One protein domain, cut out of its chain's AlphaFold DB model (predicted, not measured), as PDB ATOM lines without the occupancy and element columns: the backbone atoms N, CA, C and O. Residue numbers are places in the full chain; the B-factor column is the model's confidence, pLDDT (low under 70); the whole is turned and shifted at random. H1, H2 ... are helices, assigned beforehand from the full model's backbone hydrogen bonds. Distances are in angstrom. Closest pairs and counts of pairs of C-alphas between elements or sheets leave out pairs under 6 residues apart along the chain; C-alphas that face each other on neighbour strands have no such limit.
ATOM      1  N   ILE A  35     147.811 117.832 224.344       71.81
ATOM      2  CA  ILE A  35     148.325 117.180 223.148       71.81
ATOM      3  C   ILE A  35     147.774 117.958 221.952       71.81
ATOM      4  O   ILE A  35     146.556 118.138 221.825       71.81
ATOM      5  N   THR A  36     148.668 118.440 221.090       83.25
ATOM      6  CA  THR A  36     148.271 119.150 219.867       83.25
ATOM      7  C   THR A  36     147.454 118.228 218.949       83.25
ATOM      8  O   THR A  36     147.611 117.005 219.009       83.25
ATOM      9  N   PRO A  37     146.589 118.771 218.070       80.12
ATOM     10  CA  PRO A  37     145.835 117.958 217.113       80.12
ATOM     11  C   PRO A  37     146.712 117.002 216.289       80.12
ATOM     12  O   PRO A  37     146.355 115.841 216.114       80.12
ATOM     13  N   GLU A  38     147.890 117.457 215.859       82.25
ATOM     14  CA  GLU A  38     148.868 116.659 215.108       82.25
ATOM     15  C   GLU A  38     149.442 115.501 215.937       82.25
ATOM     16  O   GLU A  38     149.497 114.360 215.472       82.25
ATOM     17  N   GLN A  39     149.806 115.755 217.197       83.94
ATOM     18  CA  GLN A  39     150.291 114.713 218.104       83.94
ATOM     19  C   GLN A  39     149.201 113.686 218.440       83.94
ATOM     20  O   GLN A  39     149.500 112.495 218.515       83.94
ATOM     21  N   LYS A  40     147.938 114.113 218.596       80.88
ATOM     22  CA  LYS A  40     146.804 113.197 218.813       80.88
ATOM     23  C   LYS A  40     146.607 112.260 217.624       80.88
ATOM     24  O   LYS A  40     146.519 111.052 217.817       80.88
ATOM     25  N   VAL A  41     146.590 112.808 216.406       79.44
ATOM     26  CA  VAL A  41     146.458 112.032 215.164       79.44
ATOM     27  C   VAL A  41     147.618 111.047 215.007       79.44
ATOM     28  O   VAL A  41     147.397 109.859 214.788       79.44
ATOM     29  N   THR A  42     148.852 111.517 215.189       81.19
ATOM     30  CA  THR A  42     150.057 110.688 215.047       81.19
ATOM     31  C   THR A  42     150.071 109.540 216.056       81.19
ATOM     32  O   THR A  42     150.329 108.396 215.688       81.19
ATOM     33  N   LYS A  43     149.739 109.820 217.323       81.94
ATOM     34  CA  LYS A  43     149.667 108.800 218.375       81.94
ATOM     35  C   LYS A  43     148.623 107.730 218.046       81.94
ATOM     36  O   LYS A  43     148.952 106.549 218.058       81.94
ATOM     37  N   LEU A  44     147.408 108.144 217.681       79.38
ATOM     38  CA  LEU A  44     146.315 107.240 217.318       79.38
ATOM     39  C   LEU A  44     146.689 106.322 216.139       79.38
ATOM     40  O   LEU A  44     146.454 105.116 216.190       79.38
ATOM     41  N   CYS A  45     147.299 106.878 215.089       79.62
ATOM     42  CA  CYS A  45     147.684 106.104 213.909       79.62
ATOM     43  C   CYS A  45     148.852 105.141 214.181       79.62
ATOM     44  O   CYS A  45     148.842 104.023 213.665       79.62
ATOM     45  N   ASN A  46     149.820 105.533 215.014       79.50
ATOM     46  CA  ASN A  46     150.957 104.683 215.387       79.50
ATOM     47  C   ASN A  46     150.553 103.536 216.335       79.50
ATOM     48  O   ASN A  46     151.097 102.433 216.241       79.50
ATOM     49  N   GLU A  47     149.581 103.765 217.224       75.50
ATOM     50  CA  GLU A  47     149.005 102.713 218.078       75.50
ATOM     51  C   GLU A  47     148.365 101.591 217.242       75.50
ATOM     52  O   GLU A  47     148.464 100.420 217.603       75.50
ATOM     53  N   TYR A  48     147.767 101.921 216.091       68.50
ATOM     54  CA  TYR A  48     147.214 100.914 215.182       68.50
ATOM     55  C   TYR A  48     148.299 100.109 214.453       68.50
ATOM     56  O   TYR A  48     148.174  98.893 214.314       68.50
ATOM     57  N   GLU A  49     149.385 100.751 213.993       66.56
ATOM     58  CA  GLU A  49     150.470 100.034 213.295       66.56
ATOM     59  C   GLU A  49     151.144  98.982 214.174       66.56
ATOM     60  O   GLU A  49     151.555  97.936 213.668       66.56
ATOM     61  N   THR A  50     151.243  99.258 215.475       69.62
ATOM     62  CA  THR A  50     151.954  98.408 216.434       69.62
ATOM     63  C   THR A  50     151.104  97.252 216.978       69.62
ATOM     64  O   THR A  50     151.670  96.215 217.311       69.62
ATOM     65  N   ASN A  51     149.766  97.358 216.989       64.31
ATOM     66  CA  ASN A  51     148.849  96.359 217.567       64.31
ATOM     67  C   ASN A  51     147.804  95.823 216.564       64.31
ATOM     68  O   ASN A  51     146.597  95.883 216.805       64.31
ATOM     69  N   LYS A  52     148.247  95.251 215.437       58.78
ATOM     70  CA  LYS A  52     147.360  94.675 214.405       58.78
ATOM     71  C   LYS A  52     146.604  93.423 214.890       58.78
ATOM     72  O   LYS A  52     147.045  92.300 214.651       58.78
ATOM     73  N   ASN A  53     145.449  93.584 215.539       56.94
ATOM     74  CA  ASN A  53     144.470  92.503 215.703       56.94
ATOM     75  C   ASN A  53     143.022  92.998 215.486       56.94
ATOM     76  O   ASN A  53     142.726  94.181 215.639       56.94
ATOM     77  N   ILE A  54     142.104  92.074 215.180       53.19
ATOM     78  CA  ILE A  54     140.686  92.354 214.857       53.19
ATOM     79  C   ILE A  54     139.928  93.080 215.992       53.19
ATOM     80  O   ILE A  54     139.054  93.908 215.735       53.19
ATOM     81  N   LYS A  55     140.261  92.812 217.262       58.12
ATOM     82  CA  LYS A  55     139.702  93.517 218.432       58.12
ATOM     83  C   LYS A  55     140.100  95.000 218.425       58.12
ATOM     84  O   LYS A  55     139.278  95.851 218.755       58.12
ATOM     85  N   TYR A  56     141.307  95.305 217.947       64.81
ATOM     86  CA  TYR A  56     141.827  96.665 217.825       64.81
ATOM     87  C   TYR A  56     141.136  97.482 216.726       64.81
ATOM     88  O   TYR A  56     141.053  98.699 216.845       64.81
ATOM     89  N   GLN A  57     140.572  96.852 215.688       66.12
ATOM     90  CA  GLN A  57     139.833  97.569 214.641       66.12
ATOM     91  C   GLN A  57     138.540  98.200 215.179       66.12
ATOM     92  O   GLN A  57     138.259  99.365 214.901       66.12
ATOM     93  N   LYS A  58     137.779  97.471 216.007       71.62
ATOM     94  CA  LYS A  58     136.582  98.018 216.673       71.62
ATOM     95  C   LYS A  58     136.938  99.134 217.655       71.62
ATOM     96  O   LYS A  58     136.272 100.163 217.679       71.62
ATOM     97  N   GLU A  59     138.007  98.948 218.428       73.50
ATOM     98  CA  GLU A  59     138.508  99.965 219.362       73.50
ATOM     99  C   GLU A  59     139.009 101.217 218.625       73.50
ATOM    100  O   GLU A  59     138.736 102.338 219.048       73.50
ATOM    101  N   PHE A  60     139.677 101.049 217.482       74.25
ATOM    102  CA  PHE A  60     140.129 102.142 216.625       74.25
ATOM    103  C   PHE A  60     138.958 102.930 216.025       74.25
ATOM    104  O   PHE A  60     138.977 104.160 216.041       74.25
ATOM    105  N   ILE A  61     137.918 102.240 215.547       73.06
ATOM    106  CA  ILE A  61     136.689 102.868 215.040       73.06
ATOM    107  C   ILE A  61     136.024 103.708 216.139       73.06
ATOM    108  O   ILE A  61     135.696 104.875 215.921       73.06
ATOM    109  N   GLU A  62     135.890 103.164 217.346       77.56
ATOM    110  CA  GLU A  62     135.329 103.918 218.471       77.56
ATOM    111  C   GLU A  62     136.197 105.124 218.861       77.56
ATOM    112  O   GLU A  62     135.665 106.210 219.104       77.56
ATOM    113  N   LYS A  63     137.530 105.001 218.844       77.81
ATOM    114  CA  LYS A  63     138.423 106.144 219.090       77.81
ATOM    115  C   LYS A  63     138.314 107.213 217.997       77.81
ATOM    116  O   LYS A  63     138.210 108.390 218.324       77.81
ATOM    117  N   ILE A  64     138.261 106.852 216.712       77.50
ATOM    118  CA  ILE A  64     138.034 107.819 215.617       77.50
ATOM    119  C   ILE A  64     136.701 108.551 215.827       77.50
ATOM    120  O   ILE A  64     136.641 109.778 215.729       77.50
ATOM    121  N   LYS A  65     135.636 107.816 216.158       73.69
ATOM    122  CA  LYS A  65     134.308 108.391 216.389       73.69
ATOM    123  C   LYS A  65     134.310 109.390 217.545       73.69
ATOM    124  O   LYS A  65     133.765 110.477 217.389       73.69
ATOM    125  N   ASN A  66     134.937 109.041 218.665       77.44
ATOM    126  CA  ASN A  66     134.858 109.825 219.898       77.44
ATOM    127  C   ASN A  66     135.946 110.907 220.015       77.44
ATOM    128  O   ASN A  66     135.710 111.943 220.634       77.44
ATOM    129  N   GLU A  67     137.124 110.699 219.424       74.75
ATOM    130  CA  GLU A  67     138.293 111.575 219.597       74.75
ATOM    131  C   GLU A  67     138.649 112.388 218.349       74.75
ATOM    132  O   GLU A  67     139.247 113.458 218.476       74.75
ATOM    133  N   VAL A  68     138.287 111.912 217.150       74.50
ATOM    134  CA  VAL A  68     138.595 112.597 215.884       74.50
ATOM    135  C   VAL A  68     137.364 113.300 215.328       74.50
ATOM    136  O   VAL A  68     137.418 114.497 215.075       74.50
ATOM    137  N   LEU A  69     136.240 112.600 215.153       70.12
ATOM    138  CA  LEU A  69     135.066 113.169 214.476       70.12
ATOM    139  C   LEU A  69     134.339 114.253 215.291       70.12
ATOM    140  O   LEU A  69     133.686 115.107 214.688       70.12
ATOM    141  N   LEU A  70     134.463 114.237 216.623       76.31
ATOM    142  CA  LEU A  70     133.835 115.209 217.530       76.31
ATOM    143  C   LEU A  70     134.664 116.489 217.761       76.31
ATOM    144  O   LEU A  70     134.135 117.442 218.331       76.31
ATOM    145  N   ASP A  71     135.931 116.538 217.331       77.69
ATOM    146  CA  ASP A  71     136.815 117.707 217.480       77.69
ATOM    147  C   ASP A  71     137.198 118.270 216.101       77.69
ATOM    148  O   ASP A  71     137.934 117.651 215.332       77.69
ATOM    149  N   ASP A  72     136.715 119.475 215.785       71.44
ATOM    150  CA  ASP A  72     136.908 120.129 214.483       71.44
ATOM    151  C   ASP A  72     138.379 120.278 214.083       71.44
ATOM    152  O   ASP A  72     138.728 120.084 212.915       71.44
ATOM    153  N   LYS A  73     139.254 120.611 215.039       80.06
ATOM    154  CA  LYS A  73     140.675 120.852 214.762       80.06
ATOM    155  C   LYS A  73     141.404 119.539 214.513       80.06
ATOM    156  O   LYS A  73     142.220 119.460 213.595       80.06
ATOM    157  N   VAL A  74     141.097 118.510 215.303       79.69
ATOM    158  CA  VAL A  74     141.664 117.163 215.132       79.69
ATOM    159  C   VAL A  74     141.175 116.542 213.827       79.69
ATOM    160  O   VAL A  74     141.988 116.028 213.064       79.69
ATOM    161  N   ARG A  75     139.886 116.670 213.504       76.44
ATOM    162  CA  ARG A  75     139.300 116.211 212.238       76.44
ATOM    163  C   ARG A  75     139.948 116.854 211.014       76.44
ATOM    164  O   ARG A  75     140.289 116.146 210.068       76.44
ATOM    165  N   ALA A  76     140.136 118.174 211.024       76.31
ATOM    166  CA  ALA A  76     140.780 118.886 209.919       76.31
ATOM    167  C   ALA A  76     142.240 118.442 209.726       76.31
ATOM    168  O   ALA A  76     142.681 118.229 208.595       76.31
ATOM    169  N   GLN A  77     142.972 118.254 210.828       82.00
ATOM    170  CA  GLN A  77     144.349 117.767 210.788       82.00
ATOM    171  C   GLN A  77     144.419 116.316 210.286       82.00
ATOM    172  O   GLN A  77     145.203 116.019 209.391       82.00
ATOM    173  N   PHE A  78     143.540 115.441 210.775       81.75
ATOM    174  CA  PHE A  78     143.435 114.051 210.336       81.75
ATOM    175  C   PHE A  78     143.169 113.942 208.831       81.75
ATOM    176  O   PHE A  78     143.862 113.215 208.122       81.75
ATOM    177  N   ALA A  79     142.213 114.719 208.316       77.62
ATOM    178  CA  ALA A  79     141.915 114.780 206.889       77.62
ATOM    179  C   ALA A  79     143.119 115.266 206.062       77.62
ATOM    180  O   ALA A  79     143.438 114.683 205.026       77.62
ATOM    181  N   LYS A  80     143.817 116.309 206.528       82.19
ATOM    182  CA  LYS A  80     145.031 116.824 205.879       82.19
ATOM    183  C   LYS A  80     146.136 115.766 205.828       82.19
ATOM    184  O   LYS A  80     146.736 115.573 204.772       82.19
ATOM    185  N   ASP A  81     146.386 115.074 206.935       84.56
ATOM    186  CA  ASP A  81     147.448 114.067 207.027       84.56
ATOM    187  C   ASP A  81     147.124 112.802 206.222       84.56
ATOM    188  O   ASP A  81     148.032 112.215 205.625       84.56
ATOM    189  N   LEU A  82     145.839 112.430 206.124       83.12
ATOM    190  CA  LEU A  82     145.356 111.383 205.217       83.12
ATOM    191  C   LEU A  82     145.638 111.745 203.753       83.12
ATOM    192  O   LEU A  82     146.247 110.958 203.032       83.12
ATOM    193  N   VAL A  83     145.258 112.951 203.317       79.81
ATOM    194  CA  VAL A  83     145.486 113.421 201.937       79.81
ATOM    195  C   VAL A  83     146.980 113.487 201.605       79.81
ATOM    196  O   VAL A  83     147.387 113.174 200.486       79.81
ATOM    197  N   GLN A  84     147.815 113.858 202.581       83.25
ATOM    198  CA  GLN A  84     149.274 113.915 202.440       83.25
ATOM    199  C   GLN A  84     149.967 112.551 202.600       83.25
ATOM    200  O   GLN A  84     151.191 112.490 202.484       83.25
ATOM    201  N   LYS A  85     149.218 111.466 202.851       79.25
ATOM    202  CA  LYS A  85     149.736 110.103 203.074       79.25
ATOM    203  C   LYS A  85     150.775 110.010 204.201       79.25
ATOM    204  O   LYS A  85     151.714 109.218 204.136       79.25
ATOM    205  N   LYS A  86     150.618 110.832 205.243       82.12
ATOM    206  CA  LYS A  86     151.547 110.902 206.385       82.12
ATOM    207  C   LYS A  86     151.249 109.883 207.484       82.12
ATOM    208  O   LYS A  86     152.109 109.626 208.317       82.12
ATOM    209  N   ILE A  87     150.057 109.287 207.472       81.00
ATOM    210  CA  ILE A  87     149.543 108.420 208.542       81.00
ATOM    211  C   ILE A  87     149.183 107.015 208.034       81.00
ATOM    212  O   ILE A  87     148.015 106.644 207.916       81.00
ATOM    213  N   LYS A  88     150.217 106.216 207.744       78.75
ATOM    214  CA  LYS A  88     150.105 104.867 207.150       78.75
ATOM    215  C   LYS A  88     149.273 103.876 207.978       78.75
ATOM    216  O   LYS A  88     148.532 103.078 207.400       78.75
ATOM    217  N   GLY A  89     149.325 103.952 209.308       78.88
ATOM    218  CA  GLY A  89     148.512 103.103 210.187       78.88
ATOM    219  C   GLY A  89     147.022 103.333 210.031       78.88
ATOM    220  O   GLY A  89     146.255 102.385 209.882       78.88
ATOM    221  N   CYS A  90     146.625 104.600 209.964       80.31
ATOM    222  CA  CYS A  90     145.241 104.980 209.731       80.31
ATOM    223  C   CYS A  90     144.782 104.643 208.305       80.31
ATOM    224  O   CYS A  90     143.660 104.174 208.137       80.31
ATOM    225  N   GLU A  91     145.641 104.788 207.288       82.69
ATOM    226  CA  GLU A  91     145.336 104.302 205.929       82.69
ATOM    227  C   GLU A  91     145.098 102.782 205.922       82.69
ATOM    228  O   GLU A  91     144.134 102.307 205.324       82.69
ATOM    229  N   SER A  92     145.933 102.021 206.634       81.81
ATOM    230  CA  SER A  92     145.800 100.564 206.746       81.81
ATOM    231  C   SER A  92     144.496 100.164 207.438       81.81
ATOM    232  O   SER A  92     143.795  99.284 206.943       81.81
ATOM    233  N   ALA A  93     144.136 100.840 208.534       80.06
ATOM    234  CA  ALA A  93     142.885 100.604 209.254       80.06
ATOM    235  C   ALA A  93     141.654 100.876 208.381       80.06
ATOM    236  O   ALA A  93     140.718 100.074 208.346       80.06
ATOM    237  N   LEU A  94     141.667 101.994 207.648       83.25
ATOM    238  CA  LEU A  94     140.599 102.365 206.720       83.25
ATOM    239  C   LEU A  94     140.495 101.370 205.559       83.25
ATOM    240  O   LEU A  94     139.391 100.957 205.214       83.25
ATOM    241  N   ARG A  95     141.624 100.932 204.983       85.25
ATOM    242  CA  ARG A  95     141.628  99.905 203.930       85.25
ATOM    243  C   ARG A  95     141.050  98.588 204.435       85.25
ATOM    244  O   ARG A  95     140.210  97.998 203.760       85.25
ATOM    245  N   GLU A  96     141.483  98.127 205.604       82.38
ATOM    246  CA  GLU A  96     140.994  96.887 206.212       82.38
ATOM    247  C   GLU A  96     139.491  96.968 206.490       82.38
ATOM    248  O   GLU A  96     138.748  96.036 206.190       82.38
ATOM    249  N   TYR A  97     139.019  98.116 206.979       80.69
ATOM    250  CA  TYR A  97     137.603  98.358 207.228       80.69
ATOM    251  C   TYR A  97     136.770  98.254 205.946       80.69
ATOM    252  O   TYR A  97     135.805  97.491 205.880       80.69
ATOM    253  N   VAL A  98     137.185  98.966 204.898       83.94
ATOM    254  CA  VAL A  98     136.499  98.951 203.603       83.94
ATOM    255  C   VAL A  98     136.555  97.565 202.954       83.94
ATOM    256  O   VAL A  98     135.579  97.115 202.360       83.94
ATOM    257  N   THR A  99     137.668  96.846 203.096       84.81
ATOM    258  CA  THR A  99     137.795  95.475 202.575       84.81
ATOM    259  C   THR A  99     136.820  94.529 203.272       84.81
ATOM    260  O   THR A  99     136.136  93.749 202.608       84.81
ATOM    261  N   ASN A 100     136.693  94.639 204.597       80.19
ATOM    262  CA  ASN A 100     135.726  93.859 205.366       80.19
ATOM    263  C   ASN A 100     134.292  94.184 204.931       80.19
ATOM    264  O   ASN A 100     133.504  93.271 204.696       80.19
ATOM    265  N   MET A 101     133.977  95.463 204.726       77.56
ATOM    266  CA  MET A 101     132.686  95.902 204.198       77.56
ATOM    267  C   MET A 101     132.373  95.276 202.829       77.56
ATOM    268  O   MET A 101     131.290  94.728 202.637       77.56
ATOM    269  N   LEU A 102     133.326  95.297 201.892       78.56
ATOM    270  CA  LEU A 102     133.165  94.693 200.562       78.56
ATOM    271  C   LEU A 102     132.990  93.170 200.599       78.56
ATOM    272  O   LEU A 102     132.381  92.603 199.695       78.56
ATOM    273  N   SER A 103     133.518  92.499 201.626       81.19
ATOM    274  CA  SER A 103     133.380  91.046 201.782       81.19
ATOM    275  C   SER A 103     131.987  90.610 202.264       81.19
ATOM    276  O   SER A 103     131.613  89.444 202.123       81.19
ATOM    277  N   LEU A 104     131.200  91.540 202.814       73.19
ATOM    278  CA  LEU A 104     129.873  91.270 203.352       73.19
ATOM    279  C   LEU A 104     128.806  91.402 202.254       73.19
ATOM    280  O   LEU A 104     128.588  92.466 201.675       73.19
ATOM    281  N   LYS A 105     128.095  90.299 201.990       65.06
ATOM    282  CA  LYS A 105     127.071  90.197 200.933       65.06
ATOM    283  C   LYS A 105     125.963  91.256 201.071       65.06
ATOM    284  O   LYS A 105     125.626  91.940 200.098       65.06
ATOM    285  N   ASP A 106     125.472  91.430 202.296       62.69
ATOM    286  CA  ASP A 106     124.371  92.324 202.665       62.69
ATOM    287  C   ASP A 106     124.843  93.361 203.691       62.69
ATOM    288  O   ASP A 106     124.314  93.470 204.794       62.69
ATOM    289  N   TYR A 107     125.905  94.091 203.350       61.09
ATOM    290  CA  TYR A 107     126.355  95.193 204.187       61.09
ATOM    291  C   TYR A 107     125.374  96.370 204.123       61.09
ATOM    292  O   TYR A 107     125.202  96.986 203.067       61.09
ATOM    293  N   GLU A 108     124.771  96.687 205.264       60.97
ATOM    294  CA  GLU A 108     124.052  97.935 205.502       60.97
ATOM    295  C   GLU A 108     124.918  98.831 206.401       60.97
ATOM    296  O   GLU A 108     125.179  98.453 207.547       60.97
ATOM    297  N   PRO A 109     125.391  99.995 205.916       57.66
ATOM    298  CA  PRO A 109     126.215 100.889 206.724       57.66
ATOM    299  C   PRO A 109     125.442 101.397 207.945       57.66
ATOM    300  O   PRO A 109     124.377 102.003 207.813       57.66
ATOM    301  N   GLN A 110     126.000 101.202 209.140       60.72
ATOM    302  CA  GLN A 110     125.438 101.736 210.379       60.72
ATOM    303  C   GLN A 110     125.681 103.251 210.510       60.72
ATOM    304  O   GLN A 110     126.553 103.845 209.868       60.72
ATOM    305  N   LEU A 111     124.920 103.911 211.390       52.09
ATOM    306  CA  LEU A 111     125.115 105.328 211.717       52.09
ATOM    307  C   LEU A 111     126.551 105.582 212.216       52.09
ATOM    308  O   LEU A 111     126.941 105.125 213.289       52.09
ATOM    309  N   GLY A 112     127.326 106.340 211.435       54.91
ATOM    310  CA  GLY A 112     128.736 106.662 211.700       54.91
ATOM    311  C   GLY A 112     129.733 105.936 210.790       54.91
ATOM    312  O   GLY A 112     130.813 106.467 210.542       54.91
ATOM    313  N   GLU A 113     129.352 104.803 210.200       61.72
ATOM    314  CA  GLU A 113     130.183 104.030 209.262       61.72
ATOM    315  C   GLU A 113     130.393 104.754 207.921       61.72
ATOM    316  O   GLU A 113     131.472 104.710 207.328       61.72
ATOM    317  N   GLN A 114     129.417 105.572 207.516       65.94
ATOM    318  CA  GLN A 114     129.541 106.497 206.381       65.94
ATOM    319  C   GLN A 114     130.681 107.518 206.555       65.94
ATOM    320  O   GLN A 114     131.273 107.974 205.571       65.94
ATOM    321  N   GLY A 115     131.021 107.864 207.802       69.25
ATOM    322  CA  GLY A 115     132.161 108.725 208.110       69.25
ATOM    323  C   GLY A 115     133.489 108.055 207.766       69.25
ATOM    324  O   GLY A 115     134.371 108.699 207.206       69.25
ATOM    325  N   PHE A 116     133.612 106.749 208.010       73.94
ATOM    326  CA  PHE A 116     134.818 105.981 207.691       73.94
ATOM    327  C   PHE A 116     135.004 105.803 206.193       73.94
ATOM    328  O   PHE A 116     136.110 106.005 205.695       73.94
ATOM    329  N   LEU A 117     133.928 105.505 205.462       76.31
ATOM    330  CA  LEU A 117     133.986 105.471 204.004       76.31
ATOM    331  C   LEU A 117     134.377 106.843 203.435       76.31
ATOM    332  O   LEU A 117     135.251 106.921 202.577       76.31
ATOM    333  N   SER A 118     133.813 107.930 203.969       75.50
ATOM    334  CA  SER A 118     134.178 109.296 203.563       75.50
ATOM    335  C   SER A 118     135.663 109.589 203.805       75.50
ATOM    336  O   SER A 118     136.335 110.128 202.928       75.50
ATOM    337  N   LEU A 119     136.207 109.186 204.957       78.44
ATOM    338  CA  LEU A 119     137.636 109.314 205.259       78.44
ATOM    339  C   LEU A 119     138.503 108.472 204.311       78.44
ATOM    340  O   LEU A 119     139.534 108.950 203.839       78.44
ATOM    341  N   ALA A 120     138.076 107.249 203.987       81.12
ATOM    342  CA  ALA A 120     138.775 106.379 203.046       81.12
ATOM    343  C   ALA A 120     138.786 106.953 201.616       81.12
ATOM    344  O   ALA A 120     139.817 106.907 200.940       81.12
ATOM    345  N   LEU A 121     137.679 107.562 201.181       81.00
ATOM    346  CA  LEU A 121     137.578 108.271 199.902       81.00
ATOM    347  C   LEU A 121     138.482 109.510 199.866       81.00
ATOM    348  O   LEU A 121     139.219 109.702 198.901       81.00
ATOM    349  N   MET A 122     138.509 110.316 200.936       78.19
ATOM    350  CA  MET A 122     139.427 111.462 201.046       78.19
ATOM    351  C   MET A 122     140.899 111.036 200.988       78.19
ATOM    352  O   MET A 122     141.720 111.705 200.360       78.19
ATOM    353  N   ALA A 123     141.225 109.900 201.605       76.38
ATOM    354  CA  ALA A 123     142.550 109.290 201.562       76.38
ATOM    355  C   ALA A 123     142.885 108.636 200.205       76.38
ATOM    356  O   ALA A 123     144.000 108.146 200.017       76.38
ATOM    357  N   LYS A 124     141.947 108.642 199.245       79.62
ATOM    358  CA  LYS A 124     142.064 108.014 197.922       79.62
ATOM    359  C   LYS A 124     142.400 106.521 197.996       79.62
ATOM    360  O   LYS A 124     143.187 106.020 197.191       79.62
ATOM    361  N   ILE A 125     141.817 105.819 198.968       81.88
ATOM    362  CA  ILE A 125     141.980 104.372 199.129       81.88
ATOM    363  C   ILE A 125     141.217 103.660 197.996       81.88
ATOM    364  O   ILE A 125     140.000 103.836 197.904       81.88
TER     365      ILE A 125
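AT A GLANCE: This is residues 35 to 125 of the 320 residues of an uncharacterized protein of Fluviispira multicolorata (UniProt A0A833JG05). Helices H1 and H2 run side by side in opposite directions, and H3, H4 and H5 lie crossed over one side of this pair. Residues 102 to 108 stick out. The 91 printed residues hold five named helices, H1 to H5, and no named strand: all helix, compact, radius of gyration of the C-alphas 12.4 A, spans 40 by 25 by 23 A.

IN THESE COORDINATES: H1, residues 37 to 50, begins at C-alpha 37 (145.835, 117.958, 217.113) and measures 20.5 A. H2 is residues 54 to 68, 20.4 A; H3 72 to 83, 16.6 A; H4 88 to 103, 22.4 A. H5, 113 to 122, 14.4 A, ends at C-alpha 122 (139.427, 111.462, 201.046).

HOW THE PARTS SIT: H1 and H2, a hairpin, only just touch, with 3 pairs of C-alphas within 8 A, closest Tyr 48 and Phe 60, 7.3 A. H1 touches H3 with residues 37 to 41 alone, closest C-alphas Pro 37 and Val 74, 4.7 A, at a steep tilt of 54 degrees. H4 touches H5, closest C-alphas Leu 94 and Ala 120, 5.7 A. Every O i to N i+4 pair is within hydrogen-bond range in H1, H3, H4 and H5; in H2, 10 of 11.

THE WHOLE: The printed part has no cut and no long link. Residues 48 to 57 and 105 to 115 have pLDDT under 70.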